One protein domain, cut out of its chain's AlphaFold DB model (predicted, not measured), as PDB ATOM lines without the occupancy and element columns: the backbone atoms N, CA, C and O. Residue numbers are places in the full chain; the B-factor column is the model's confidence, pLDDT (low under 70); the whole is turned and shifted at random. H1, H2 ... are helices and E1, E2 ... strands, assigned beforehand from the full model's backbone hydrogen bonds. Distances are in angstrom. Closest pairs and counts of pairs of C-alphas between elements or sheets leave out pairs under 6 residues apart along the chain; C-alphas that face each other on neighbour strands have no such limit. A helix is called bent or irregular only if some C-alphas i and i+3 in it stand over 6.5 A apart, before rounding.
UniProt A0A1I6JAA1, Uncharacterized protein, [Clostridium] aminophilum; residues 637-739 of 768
ATOM      1  N   ILE A 637     113.853  17.165  58.499       46.97
ATOM      2  CA  ILE A 637     112.505  16.709  58.146       46.97
ATOM      3  C   ILE A 637     111.930  16.050  59.400       46.97
ATOM      4  O   ILE A 637     112.256  14.898  59.681       46.97
ATOM      5  N   ASP A 638     111.079  16.763  60.137       44.16
ATOM      6  CA  ASP A 638     110.283  16.187  61.225       44.16
ATOM      7  C   ASP A 638     108.792  16.431  60.948       44.16
ATOM      8  O   ASP A 638     108.386  17.515  60.535       44.16
ATOM      9  N   LYS A 639     107.964  15.393  61.106       51.59
ATOM     10  CA  LYS A 639     106.485  15.458  61.008       51.59
ATOM     11  C   LYS A 639     105.895  16.153  59.760       51.59
ATOM     12  O   LYS A 639     104.833  16.759  59.841       51.59
ATOM     13  N   GLY A 640     106.529  16.033  58.591       54.09
ATOM     14  CA  GLY A 640     106.023  16.650  57.353       54.09
ATOM     15  C   GLY A 640     106.306  18.152  57.241       54.09
ATOM     16  O   GLY A 640     105.759  18.814  56.354       54.09
ATOM     17  N   ILE A 641     107.186  18.666  58.102       59.66
ATOM     18  CA  ILE A 641     107.687  20.034  58.086       59.66
ATOM     19  C   ILE A 641     109.167  20.001  57.696       59.66
ATOM     20  O   ILE A 641     109.940  19.198  58.219       59.66
ATOM     21  N   LEU A 642     109.555  20.852  56.748       69.50
ATOM     22  CA  LEU A 642     110.952  21.065  56.368       69.50
ATOM     23  C   LEU A 642     111.412  22.390  56.965       69.50
ATOM     24  O   LEU A 642     110.900  23.440  56.577       69.50
ATOM     25  N   SER A 643     112.348  22.329  57.911       66.62
ATOM     26  CA  SER A 643     112.826  23.507  58.639       66.62
ATOM     27  C   SER A 643     114.183  23.984  58.131       66.62
ATOM     28  O   SER A 643     115.098  23.179  57.951       66.62
ATOM     29  N   ALA A 644     114.326  25.297  57.938       74.62
ATOM     30  CA  ALA A 644     115.596  25.939  57.607       74.62
ATOM     31  C   ALA A 644     115.811  27.210  58.445       74.62
ATOM     32  O   ALA A 644     114.928  28.066  58.546       74.62
ATOM     33  N   SER A 645     117.011  27.345  59.012       69.00
ATOM     34  CA  SER A 645     117.457  28.564  59.693       69.00
ATOM     35  C   SER A 645     118.135  29.504  58.703       69.00
ATOM     36  O   SER A 645     118.976  29.088  57.904       69.00
ATOM     37  N   VAL A 646     117.779  30.785  58.755       70.69
ATOM     38  CA  VAL A 646     118.332  31.793  57.844       70.69
ATOM     39  C   VAL A 646     119.711  32.243  58.328       70.69
ATOM     40  O   VAL A 646     119.865  32.701  59.459       70.69
ATOM     41  N   GLY A 647     120.721  32.112  57.466       64.88
ATOM     42  CA  GLY A 647     122.081  32.577  57.736       64.88
ATOM     43  C   GLY A 647     122.217  34.105  57.706       64.88
ATOM     44  O   GLY A 647     121.281  34.845  57.413       64.88
ATOM     45  N   SER A 648     123.428  34.605  57.967       64.56
ATOM     46  CA  SER A 648     123.732  36.050  58.018       64.56
ATOM     47  C   SER A 648     123.534  36.808  56.695       64.56
ATOM     48  O   SER A 648     123.638  38.031  56.664       64.56
ATOM     49  N   ASP A 649     123.330  36.099  55.588       67.88
ATOM     50  CA  ASP A 649     123.050  36.652  54.262       67.88
ATOM     51  C   ASP A 649     121.547  36.862  54.002       67.88
ATOM     52  O   ASP A 649     121.173  37.278  52.905       67.88
ATOM     53  N   ASN A 650     120.696  36.604  55.005       79.94
ATOM     54  CA  ASN A 650     119.243  36.723  54.923       79.94
ATOM     55  C   ASN A 650     118.645  35.905  53.765       79.94
ATOM     56  O   ASN A 650     117.638  36.313  53.177       79.94
ATOM     57  N   SER A 651     119.266  34.775  53.401       84.00
ATOM     58  CA  SER A 651     118.801  33.944  52.294       84.00
ATOM     59  C   SER A 651     118.831  32.444  52.588       84.00
ATOM     60  O   SER A 651     119.633  31.959  53.380       84.00
ATOM     61  N   VAL A 652     117.925  31.708  51.943       86.56
ATOM     62  CA  VAL A 652     117.876  30.240  51.936       86.56
ATOM     63  C   VAL A 652     117.729  29.781  50.493       86.56
ATOM     64  O   VAL A 652     116.903  30.313  49.746       86.56
ATOM     65  N   VAL A 653     118.531  28.801  50.083       87.44
ATOM     66  CA  VAL A 653     118.428  28.181  48.759       87.44
ATOM     67  C   VAL A 653     117.891  26.770  48.925       87.44
ATOM     68  O   VAL A 653     118.517  25.942  49.576       87.44
ATOM     69  N   LEU A 654     116.747  26.504  48.306       86.19
ATOM     70  CA  LEU A 654     116.125  25.193  48.250       86.19
ATOM     71  C   LEU A 654     116.407  24.581  46.876       86.19
ATOM     72  O   LEU A 654     115.978  25.132  45.853       86.19
ATOM     73  N   SER A 655     117.143  23.470  46.819       87.94
ATOM     74  CA  SER A 655     117.353  22.789  45.543       87.94
ATOM     75  C   SER A 655     116.049  22.142  45.058       87.94
ATOM     76  O   SER A 655     115.143  21.839  45.840       87.94
ATOM     77  N   SER A 656     115.927  21.938  43.746       82.19
ATOM     78  CA  SER A 656     114.759  21.259  43.182       82.19
ATOM     79  C   SER A 656     114.683  19.784  43.592       82.19
ATOM     80  O   SER A 656     113.583  19.239  43.677       82.19
ATOM     81  N   GLU A 657     115.827  19.162  43.889       82.44
ATOM     82  CA  GLU A 657     115.931  17.792  44.398       82.44
ATOM     83  C   GLU A 657     115.474  17.688  45.859       82.44
ATOM     84  O   GLU A 657     114.694  16.791  46.184       82.44
ATOM     85  N   ASP A 658     115.858  18.646  46.711       81.69
ATOM     86  CA  ASP A 658     115.440  18.692  48.120       81.69
ATOM     87  C   ASP A 658     113.934  18.943  48.240       81.69
ATOM     88  O   ASP A 658     113.233  18.228  48.957       81.69
ATOM     89  N   LEU A 659     113.403  19.902  47.470       83.44
ATOM     90  CA  LEU A 659     111.965  20.178  47.432       83.44
ATOM     91  C   LEU A 659     111.175  18.977  46.897       83.44
ATOM     92  O   LEU A 659     110.129  18.630  47.443       83.44
ATOM     93  N   GLY A 660     111.678  18.325  45.844       77.00
ATOM     94  CA  GLY A 660     111.059  17.127  45.283       77.00
ATOM     95  C   GLY A 660     111.029  15.969  46.282       77.00
ATOM     96  O   GLY A 660     109.996  15.315  46.432       77.00
ATOM     97  N   SER A 661     112.131  15.753  47.001       79.25
ATOM     98  CA  SER A 661     112.249  14.714  48.030       79.25
ATOM     99  C   SER A 661     111.347  14.992  49.235       79.25
ATOM    100  O   SER A 661     110.700  14.072  49.734       79.25
ATOM    101  N   PHE A 662     111.237  16.256  49.655       79.94
ATOM    102  CA  PHE A 662     110.348  16.688  50.735       79.94
ATOM    103  C   PHE A 662     108.862  16.508  50.393       79.94
ATOM    104  O   PHE A 662     108.084  15.998  51.196       79.94
ATOM    105  N   ILE A 663     108.449  16.862  49.177       79.38
ATOM    106  CA  ILE A 663     107.060  16.653  48.746       79.38
ATOM    107  C   ILE A 663     106.765  15.152  48.619       79.38
ATOM    108  O   ILE A 663     105.705  14.685  49.037       79.38
ATOM    109  N   ALA A 664     107.707  14.372  48.077       76.31
ATOM    110  CA  ALA A 664     107.554  12.926  47.924       76.31
ATOM    111  C   ALA A 664     107.451  12.181  49.268       76.31
ATOM    112  O   ALA A 664     106.833  11.116  49.315       76.31
ATOM    113  N   SER A 665     108.010  12.733  50.352       71.94
ATOM    114  CA  SER A 665     107.882  12.182  51.707       71.94
ATOM    115  C   SER A 665     106.573  12.563  52.414       71.94
ATOM    116  O   SER A 665     106.333  12.098  53.528       71.94
ATOM    117  N   GLY A 666     105.697  13.342  51.767       77.69
ATOM    118  CA  GLY A 666     104.421  13.791  52.333       77.69
ATOM    119  C   GLY A 666     104.506  15.119  53.087       77.69
ATOM    120  O   GLY A 666     103.614  15.415  53.877       77.69
ATOM    121  N   GLY A 667     105.560  15.905  52.860       82.94
ATOM    122  CA  GLY A 667     105.726  17.229  53.440       82.94
ATOM    123  C   GLY A 667     104.643  18.222  53.018       82.94
ATOM    124  O   GLY A 667     104.328  18.341  51.832       82.94
ATOM    125  N   THR A 668     104.083  18.954  53.981       80.06
ATOM    126  CA  THR A 668     103.005  19.930  53.748       80.06
ATOM    127  C   THR A 668     103.448  21.369  53.979       80.06
ATOM    128  O   THR A 668     102.921  22.278  53.332       80.06
ATOM    129  N   GLU A 669     104.437  21.590  54.845       84.62
ATOM    130  CA  GLU A 669     104.822  22.923  55.315       84.62
ATOM    131  C   GLU A 669     106.342  23.115  55.334       84.62
ATOM    132  O   GLU A 669     107.106  22.255  55.755       84.62
ATOM    133  N   PHE A 670     106.795  24.272  54.871       82.12
ATOM    134  CA  PHE A 670     108.178  24.711  54.941       82.12
ATOM    135  C   PHE A 670     108.291  25.796  56.009       82.12
ATOM    136  O   PHE A 670     107.738  26.885  55.850       82.12
ATOM    137  N   CYS A 671     108.976  25.476  57.100       80.75
ATOM    138  CA  CYS A 671     109.162  26.350  58.248       80.75
ATOM    139  C   CYS A 671     110.516  27.067  58.145       80.75
ATOM    140  O   CYS A 671     111.577  26.454  58.043       80.75
ATOM    141  N   LEU A 672     110.487  28.393  58.169       77.94
ATOM    142  CA  LEU A 672     111.665  29.249  58.138       77.94
ATOM    143  C   LEU A 672     111.808  29.960  59.471       77.94
ATOM    144  O   LEU A 672     110.966  30.783  59.824       77.94
ATOM    145  N   ARG A 673     112.904  29.696  60.182       75.94
ATOM    146  CA  ARG A 673     113.218  30.389  61.434       75.94
ATOM    147  C   ARG A 673     114.198  31.522  61.182       75.94
ATOM    148  O   ARG A 673     115.256  31.337  60.575       75.94
ATOM    149  N   THR A 674     113.833  32.708  61.650       73.00
ATOM    150  CA  THR A 674     114.644  33.927  61.573       73.00
ATOM    151  C   THR A 674     114.783  34.552  62.954       73.00
ATOM    152  O   THR A 674     114.032  34.215  63.863       73.00
ATOM    153  N   GLN A 675     115.675  35.537  63.094       63.41
ATOM    154  CA  GLN A 675     115.742  36.366  64.307       63.41
ATOM    155  C   GLN A 675     114.447  37.153  64.584       63.41
ATOM    156  O   GLN A 675     114.237  37.581  65.707       63.41
ATOM    157  N   ALA A 676     113.590  37.350  63.575       61.38
ATOM    158  CA  ALA A 676     112.321  38.068  63.699       61.38
ATOM    159  C   ALA A 676     111.109  37.141  63.937       61.38
ATOM    160  O   ALA A 676     109.979  37.623  63.941       61.38
ATOM    161  N   GLY A 677     111.326  35.827  64.079       73.31
ATOM    162  CA  GLY A 677     110.275  34.828  64.291       73.31
ATOM    163  C   GLY A 677     110.257  33.693  63.261       73.31
ATOM    164  O   GLY A 677     111.144  33.577  62.404       73.31
ATOM    165  N   GLU A 678     109.234  32.842  63.374       79.25
ATOM    166  CA  GLU A 678     108.995  31.657  62.543       79.25
ATOM    167  C   GLU A 678     107.975  31.945  61.423       79.25
ATOM    168  O   GLU A 678     106.913  32.523  61.655       79.25
ATOM    169  N   PHE A 679     108.286  31.526  60.192       80.62
ATOM    170  CA  PHE A 679     107.443  31.709  59.008       80.62
ATOM    171  C   PHE A 679     107.096  30.372  58.365       80.62
ATOM    172  O   PHE A 679     107.985  29.608  57.998       80.62
ATOM    173  N   ILE A 680     105.807  30.128  58.139       82.81
ATOM    174  CA  ILE A 680     105.319  28.896  57.514       82.81
ATOM    175  C   ILE A 680     104.913  29.184  56.063       82.81
ATOM    176  O   ILE A 680     104.079  30.049  55.792       82.81
ATOM    177  N   ILE A 681     105.503  28.453  55.117       87.25
ATOM    178  CA  ILE A 681     105.186  28.503  53.684       87.25
ATOM    179  C   ILE A 681     104.658  27.132  53.256       87.25
ATOM    180  O   ILE A 681     105.301  26.120  53.509       87.25
ATOM    181  N   SER A 682     103.520  27.056  52.565       88.31
ATOM    182  CA  SER A 682     103.008  25.753  52.122       88.31
ATOM    183  C   SER A 682     103.901  25.109  51.051       88.31
ATOM    184  O   SER A 682     104.370  25.769  50.114       88.31
ATOM    185  N   ALA A 683     104.097  23.790  51.149       84.50
ATOM    186  CA  ALA A 683     104.861  23.010  50.173       84.50
ATOM    187  C   ALA A 683     104.242  23.092  48.766       84.50
ATOM    188  O   ALA A 683     104.958  23.131  47.765       84.50
ATOM    189  N   GLU A 684     102.911  23.192  48.687       85.25
ATOM    190  CA  GLU A 684     102.175  23.379  47.434       85.25
ATOM    191  C   GLU A 684     102.566  24.684  46.727       85.25
ATOM    192  O   GLU A 684     102.808  24.683  45.517       85.25
ATOM    193  N   MET A 685     102.697  25.789  47.472       90.06
ATOM    194  CA  MET A 685     103.108  27.072  46.903       90.06
ATOM    195  C   MET A 685     104.528  26.988  46.335       90.06
ATOM    196  O   MET A 685     104.772  27.456  45.223       90.06
ATOM    197  N   LEU A 686     105.459  26.374  47.072       88.75
ATOM    198  CA  LEU A 686     106.839  26.193  46.615       88.75
ATOM    199  C   LEU A 686     106.908  25.287  45.381       88.75
ATOM    200  O   LEU A 686     107.603  25.612  44.419       88.75
ATOM    201  N   ASN A 687     106.131  24.203  45.352       87.25
ATOM    202  CA  ASN A 687     106.049  23.315  44.194       87.25
ATOM    203  C   ASN A 687     105.527  24.041  42.945       87.25
ATOM    204  O   ASN A 687     106.082  23.896  41.857       87.25
ATOM    205  N   GLY A 688     104.502  24.884  43.108       85.12
ATOM    206  CA  GLY A 688     103.959  25.712  42.030       85.12
ATOM    207  C   GLY A 688     104.950  26.743  41.475       85.12
ATOM    208  O   GLY A 688     104.807  27.166  40.330       85.12
ATOM    209  N   LEU A 689     105.966  27.129  42.254       86.75
ATOM    210  CA  LEU A 689     107.055  28.007  41.812       86.75
ATOM    211  C   LEU A 689     108.227  27.234  41.176       86.75
ATOM    212  O   LEU A 689     108.988  27.820  40.410       86.75
ATOM    213  N   ASN A 690     108.362  25.930  41.447       87.31
ATOM    214  CA  ASN A 690     109.424  25.053  40.934       87.31
ATOM    215  C   ASN A 690     108.975  24.201  39.721       87.31
ATOM    216  O   ASN A 690     109.416  23.066  39.535       87.31
ATOM    217  N   THR A 691     108.099  24.716  38.854       80.44
ATOM    218  CA  THR A 691     107.585  23.937  37.704       80.44
ATOM    219  C   THR A 691     108.660  23.557  36.683       80.44
ATOM    220  O   THR A 691     108.484  22.591  35.942       80.44
ATOM    221  N   ASP A 692     109.780  24.283  36.668       82.94
ATOM    222  CA  ASP A 692     110.876  24.105  35.707       82.94
ATOM    223  C   ASP A 692     112.096  23.372  36.305       82.94
ATOM    224  O   ASP A 692     113.161  23.319  35.681       82.94
ATOM    225  N   GLY A 693     111.971  22.827  37.523       85.06
ATOM    226  CA  GLY A 693     113.050  22.104  38.209       85.06
ATOM    227  C   GLY A 693     114.252  22.982  38.586       85.06
ATOM    228  O   GLY A 693     115.368  22.475  38.718       85.06
ATOM    229  N   GLN A 694     114.047  24.292  38.722       89.06
ATOM    230  CA  GLN A 694     115.075  25.265  39.095       89.06
ATOM    231  C   GLN A 694     115.100  25.476  40.618       89.06
ATOM    232  O   GLN A 694     114.046  25.462  41.248       89.06
ATOM    233  N   PRO A 695     116.269  25.735  41.230       87.38
ATOM    234  CA  PRO A 695     116.341  25.996  42.666       87.38
ATOM    235  C   PRO A 695     115.537  27.248  43.040       87.38
ATOM    236  O   PRO A 695     115.491  28.217  42.277       87.38
ATOM    237  N   LEU A 696     114.934  27.246  44.227       89.81
ATOM    238  CA  LEU A 696     114.255  28.411  44.786       89.81
ATOM    239  C   LEU A 696     115.205  29.141  45.731       89.81
ATOM    240  O   LEU A 696     115.774  28.535  46.631       89.81
ATOM    241  N   ARG A 697     115.364  30.453  45.557       90.94
ATOM    242  CA  ARG A 697     116.103  31.306  46.496       90.94
ATOM    243  C   ARG A 697     115.121  32.197  47.241       90.94
ATOM    244  O   ARG A 697     114.457  33.019  46.618       90.94
ATOM    245  N   ILE A 698     115.052  32.051  48.554       89.94
ATOM    246  CA  ILE A 698     114.178  32.808  49.450       89.94
ATOM    247  C   ILE A 698     115.041  33.868  50.134       89.94
ATOM    248  O   ILE A 698     116.061  33.526  50.716       89.94
ATOM    249  N   ILE A 699     114.680  35.146  50.016       87.62
ATOM    250  CA  ILE A 699     115.431  36.278  50.575       87.62
ATOM    251  C   ILE A 699     114.522  37.087  51.495       87.62
ATOM    252  O   ILE A 699     113.395  37.416  51.122       87.62
ATOM    253  N   PHE A 700     115.045  37.461  52.657       83.06
ATOM    254  CA  PHE A 700     114.390  38.345  53.612       83.06
ATOM    255  C   PHE A 700     114.869  39.779  53.408       83.06
ATOM    256  O   PHE A 700     116.065  40.069  53.472       83.06
ATOM    257  N   THR A 701     113.936  40.701  53.179       79.88
ATOM    258  CA  THR A 701     114.248  42.132  53.095       79.88
ATOM    259  C   THR A 701     113.332  42.915  54.024       79.88
ATOM    260  O   THR A 701     112.285  43.402  53.602       79.88
ATOM    261  N   GLY A 702     113.723  43.022  55.297       78.69
ATOM    262  CA  GLY A 702     112.974  43.757  56.316       78.69
ATOM    263  C   GLY A 702     111.583  43.166  56.541       78.69
ATOM    264  O   GLY A 702     111.441  42.156  57.214       78.69
ATOM    265  N   ASN A 703     110.566  43.782  55.941       81.50
ATOM    266  CA  ASN A 703     109.151  43.446  56.106       81.50
ATOM    267  C   ASN A 703     108.570  42.562  54.984       81.50
ATOM    268  O   ASN A 703     107.352  42.521  54.803       81.50
ATOM    269  N   LEU A 704     109.402  41.890  54.181       87.06
ATOM    270  CA  LEU A 704     108.923  40.979  53.139       87.06
ATOM    271  C   LEU A 704     109.863  39.791  52.910       87.06
ATOM    272  O   LEU A 704     111.085  39.905  53.025       87.06
ATOM    273  N   ILE A 705     109.263  38.674  52.506       89.88
ATOM    274  CA  ILE A 705     109.933  37.471  52.009       89.88
ATOM    275  C   ILE A 705     109.790  37.454  50.487       89.88
ATOM    276  O   ILE A 705     108.674  37.467  49.965       89.88
ATOM    277  N   ALA A 706     110.906  37.419  49.760       91.81
ATOM    278  CA  ALA A 706     110.943  37.350  48.302       91.81
ATOM    279  C   ALA A 706     111.491  35.996  47.831       91.81
ATOM    280  O   ALA A 706     112.593  35.603  48.202       91.81
ATOM    281  N   ILE A 707     110.748  35.297  46.973       92.62
ATOM    282  CA  ILE A 707     111.119  33.981  46.436       92.62
ATOM    283  C   ILE A 707     111.479  34.129  44.960       92.62
ATOM    284  O   ILE A 707     110.671  34.599  44.159       92.62
ATOM    285  N   TYR A 708     112.685  33.717  44.591       92.50
ATOM    286  CA  TYR A 708     113.235  33.756  43.238       92.50
ATOM    287  C   TYR A 708     113.367  32.336  42.686       92.50
ATOM    288  O   TYR A 708     113.742  31.425  43.416       92.50
ATOM    289  N   VAL A 709     113.113  32.165  41.387       89.75
ATOM    290  CA  VAL A 709     113.300  30.891  40.677       89.75
ATOM    291  C   VAL A 709     114.609  30.950  39.889       89.75
ATOM    292  O   VAL A 709     114.820  31.860  39.080       89.75
ATOM    293  N   GLY A 710     115.508  29.998  40.137       88.06
ATOM    294  CA  GLY A 710     116.827  29.918  39.518       88.06
ATOM    295  C   GLY A 710     117.663  31.179  39.750       88.06
ATOM    296  O   GLY A 710     117.779  31.693  40.860       88.06
ATOM    297  N   THR A 711     118.244  31.713  38.675       86.62
ATOM    298  CA  THR A 711     119.054  32.941  38.709       86.62
ATOM    299  C   THR A 711     118.248  34.204  38.388       86.62
ATOM    300  O   THR A 711     118.832  35.208  37.975       86.62
ATOM    301  N   SER A 712     116.914  34.167  38.506       85.31
ATOM    302  CA  SER A 712     116.064  35.324  38.200       85.31
ATOM    303  C   SER A 712     116.437  36.542  39.054       85.31
ATOM    304  O   SER A 712     116.688  36.435  40.257       85.31
ATOM    305  N   ALA A 713     116.440  37.722  38.428       82.44
ATOM    306  CA  ALA A 713     116.600  39.008  39.110       82.44
ATOM    307  C   ALA A 713     115.274  39.547  39.681       82.44
ATOM    308  O   ALA A 713     115.285  40.469  40.495       82.44
ATOM    309  N   THR A 714     114.140  38.969  39.277       87.56
ATOM    310  CA  THR A 714     112.798  39.357  39.724       87.56
ATOM    311  C   THR A 714     112.212  38.253  40.594       87.56
ATOM    312  O   THR A 714     112.283  37.077  40.223       87.56
ATOM    313  N   ALA A 715     111.632  38.626  41.736       89.75
ATOM    314  CA  ALA A 715     110.962  37.681  42.618       89.75
ATOM    315  C   ALA A 715     109.723  37.104  41.915       89.75
ATOM    316  O   ALA A 715     108.917  37.844  41.352       89.75
ATOM    317  N   ALA A 716     109.580  35.783  41.947       88.25
ATOM    318  CA  ALA A 716     108.400  35.081  41.460       88.25
ATOM    319  C   ALA A 716     107.219  35.216  42.437       88.25
ATOM    320  O   ALA A 716     106.063  35.209  42.020       88.25
ATOM    321  N   LYS A 717     107.509  35.387  43.735       92.50
ATOM    322  CA  LYS A 717     106.515  35.656  44.776       92.50
ATOM    323  C   LYS A 717     107.099  36.566  45.849       92.50
ATOM    324  O   LYS A 717     108.267  36.431  46.205       92.50
ATOM    325  N   THR A 718     106.272  37.460  46.379       90.31
ATOM    326  CA  THR A 718     106.564  38.236  47.586       90.31
ATOM    327  C   THR A 718     105.470  37.995  48.622       90.31
ATOM    328  O   THR A 718     104.288  37.939  48.274       90.31
ATOM    329  N   ILE A 719     105.866  37.829  49.881       87.56
ATOM    330  CA  ILE A 719     104.976  37.639  51.030       87.56
ATOM    331  C   ILE A 719     105.284  38.768  52.021       87.56
ATOM    332  O   ILE A 719     106.432  38.869  52.457       87.56
ATOM    333  N   PRO A 720     104.327  39.653  52.341       81.44
ATOM    334  CA  PRO A 720     104.532  40.666  53.370       81.44
ATOM    335  C   PRO A 720     104.631  40.011  54.754       81.44
ATOM    336  O   PRO A 720     103.865  39.103  55.069       81.44
ATOM    337  N   VAL A 721     105.569  40.490  55.566       76.88
ATOM    338  CA  VAL A 721     105.728  40.134  56.978       76.88
ATOM    339  C   VAL A 721     104.999  41.197  57.793       76.88
ATOM    340  O   VAL A 721     105.477  42.324  57.916       76.88
ATOM    341  N   THR A 722     103.816  40.871  58.303       63.16
ATOM    342  CA  THR A 722     103.114  41.699  59.290       63.16
ATOM    343  C   THR A 722     103.572  41.272  60.678       63.16
ATOM    344  O   THR A 722     103.331  40.140  61.085       63.16
ATOM    345  N   SER A 723     104.275  42.157  61.381       44.00
ATOM    346  CA  SER A 723     104.670  41.960  62.777       44.00
ATOM    347  C   SER A 723     103.424  41.756  63.647       44.00
ATOM    348  O   SER A 723     102.560  42.631  63.650       44.00
ATOM    349  N   GLY A 724     103.346  40.638  64.375       45.19
ATOM    350  CA  GLY A 724     102.403  40.476  65.490       45.19
ATOM    351  C   GLY A 724     101.289  39.432  65.353       45.19
ATOM    352  O   GLY A 724     100.543  39.261  66.305       45.19
ATOM    353  N   GLU A 725     101.172  38.685  64.252       35.66
ATOM    354  CA  GLU A 725     100.249  37.538  64.191       35.66
ATOM    355  C   GLU A 725     100.932  36.340  63.528       35.66
ATOM    356  O   GLU A 725     101.476  36.446  62.426       35.66
ATOM    357  N   THR A 726     100.878  35.173  64.174       38.28
ATOM    358  CA  THR A 726     101.161  33.874  63.552       38.28
ATOM    359  C   THR A 726     100.476  33.793  62.184       38.28
ATOM    360  O   THR A 726      99.251  33.700  62.086       38.28
ATOM    361  N   ALA A 727     101.269  33.775  61.109       41.28
ATOM    362  CA  ALA A 727     100.818  33.740  59.713       41.28
ATOM    363  C   ALA A 727     100.020  32.469  59.318       41.28
ATOM    364  O   ALA A 727      99.637  32.309  58.157       41.28
ATOM    365  N   ALA A 728      99.725  31.580  60.272       37.56
ATOM    366  CA  ALA A 728      98.963  30.349  60.083       37.56
ATOM    367  C   ALA A 728      97.490  30.589  59.676       37.56
ATOM    368  O   ALA A 728      96.909  29.762  58.975       37.56
ATOM    369  N   ALA A 729      96.877  31.725  60.036       30.39
ATOM    370  CA  ALA A 729      95.447  31.963  59.778       30.39
ATOM    371  C   ALA A 729      95.133  32.642  58.423       30.39
ATOM    372  O   ALA A 729      94.087  32.386  57.820       30.39
ATOM    373  N   GLY A 730      96.031  33.483  57.895       31.25
ATOM    374  CA  GLY A 730      95.743  34.326  56.718       31.25
ATOM    375  C   GLY A 730      95.860  33.624  55.357       31.25
ATOM    376  O   GLY A 730      95.160  33.976  54.400       31.25
ATOM    377  N   VAL A 731      96.713  32.601  55.247       37.44
ATOM    378  CA  VAL A 731      96.960  31.905  53.968       37.44
ATOM    379  C   VAL A 731      95.931  30.794  53.725       37.44
ATOM    380  O   VAL A 731      95.473  30.629  52.593       37.44
ATOM    381  N   ALA A 732      95.468  30.116  54.782       33.16
ATOM    382  CA  ALA A 732      94.419  29.098  54.687       33.16
ATOM    383  C   ALA A 732      93.067  29.704  54.256       33.16
ATOM    384  O   ALA A 732      92.390  29.151  53.391       33.16
ATOM    385  N   ALA A 733      92.700  30.886  54.767       31.27
ATOM    386  CA  ALA A 733      91.453  31.556  54.387       31.27
ATOM    387  C   ALA A 733      91.454  32.046  52.925       31.27
ATOM    388  O   ALA A 733      90.423  31.992  52.250       31.27
ATOM    389  N   THR A 734      92.612  32.467  52.404       35.78
ATOM    390  CA  THR A 734      92.727  32.984  51.029       35.78
ATOM    391  C   THR A 734      92.816  31.852  49.998       35.78
ATOM    392  O   THR A 734      92.168  31.927  48.955       35.78
ATOM    393  N   ALA A 735      93.521  30.756  50.308       38.28
ATOM    394  CA  ALA A 735      93.589  29.574  49.444       38.28
ATOM    395  C   ALA A 735      92.249  28.813  49.382       38.28
ATOM    396  O   ALA A 735      91.832  28.383  48.306       38.28
ATOM    397  N   VAL A 736      91.516  28.726  50.501       40.62
ATOM    398  CA  VAL A 736      90.170  28.127  50.537       40.62
ATOM    399  C   VAL A 736      89.145  29.009  49.815       40.62
ATOM    400  O   VAL A 736      88.243  28.477  49.168       40.62
ATOM    401  N   ALA A 737      89.286  30.339  49.848       39.81
ATOM    402  CA  ALA A 737      88.424  31.248  49.092       39.81
ATOM    403  C   ALA A 737      88.687  31.196  47.573       39.81
ATOM    404  O   ALA A 737      87.730  31.215  46.796       39.81
ATOM    405  N   GLU A 738      89.947  31.075  47.136       41.56
ATOM    406  CA  GLU A 738      90.294  30.941  45.714       41.56
ATOM    407  C   GLU A 738      89.934  29.559  45.137       41.56
ATOM    408  O   GLU A 738      89.447  29.488  44.003       41.56
ATOM    409  N   ASP A 739      90.074  28.473  45.909       40.62
ATOM    410  CA  ASP A 739      89.638  27.136  45.478       40.62
ATOM    411  C   ASP A 739      88.106  26.984  45.528       40.62
ATOM    412  O   ASP A 739      87.504  26.445  44.599       40.62
TER     413      ASP A 739
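What this domain is: This is residues 637 to 739 of the 768 residues of an uncharacterized protein of [Clostridium] aminophilum (UniProt A0A1I6JAA1). Two small sheets, E2 E5 E6 E7 and E1 E3 E4, stand partly face to face as a loose sandwich, with E1 and E2 near each other along one side and the short helices H1 and H2 at one end. The last helix, H3, lies outside, and its residues 733 to 739 stick out. The printed part has 103 residues, with three named helices and seven named strands in the order E1 E2 H1 E3 E4 H2 E5 E6 E7 H3, a mixed class. The four-strand sheet is antiparallel throughout, and the sheet E1 E3 E4 is mixed. The whole is compact, with a radius of gyration of the C-alphas of 13.2 A and spans of 34 by 32 by 28 A.

Where its parts are: Find C-alpha 641 at (107.687, 20.034, 58.086); there E1 begins and runs to residue 645. Next come E2, residues 651 to 654, and H1, residues 656 to 664, 12.0 A long. E3, residues 669 to 674, measures 16.0 A, and E4, residues 677 to 682, measures 16.8 A. H2, residues 683 to 689, follows with no residue between. From C-alpha 696 at (114.255, 28.411, 44.786) E5 runs 16.0 A to residue 701, and E6, residues 704 to 709, runs 16.6 A. E7 holds residues 717 to 720. H3, residues 728 to 739, is 17.6 A long and ends at C-alpha 739, (89.638, 27.136, 45.478); it is irregular, but only just, with C-alphas 728 and 731 6.6 A apart.

How they stand to each other: Start at the sheet E2 E5 E6 E7, where E5 E6 E7 form a meander, each strand the antiparallel neighbour of the one before. Look for N 652 and O 698 at 2.9 A between E2 and E5, N 699 and O 706 at 2.8 A between E5 and E6, and N 705 and O 719 at 2.8 A between E6 and E7. In the other sheet, E1 and E3 are parallel, with N 644 and O 671 3.0 A apart; E3 and E4 are an antiparallel hairpin, with N 672 and O 679 2.8 A apart. The closest C-alphas of E1 and E2, those of Ala 644 and Val 652, are 7.5 A apart. E4 and E7 are apart. H2 is on the sheet E2 E5 E6 E7, its Leu 689 C-alpha 7.0 A from that of Val 709 in E6. H1 and H2 only just touch, with 3 pairs of C-alphas within 8 A, the closest those of Ile 663 and Ala 683 at 6.9 A. H3 only grazes the sheet E1 E3 E4 with residues 728 to 732. In H1 and H2 every O i to N i+4 pair is within hydrogen-bond range; in H3, 5 of 8 are.

The domain as a whole: The two C-alphas farthest apart, those of Ser 648 and Asp 739, are 37.4 A apart. The printed part has no cut, and no link is long. The mean pLDDT of the printed part is 73.1; look for low values at residues 637 to 643 and 722 to 739, among others, with a mean of 36 in H3.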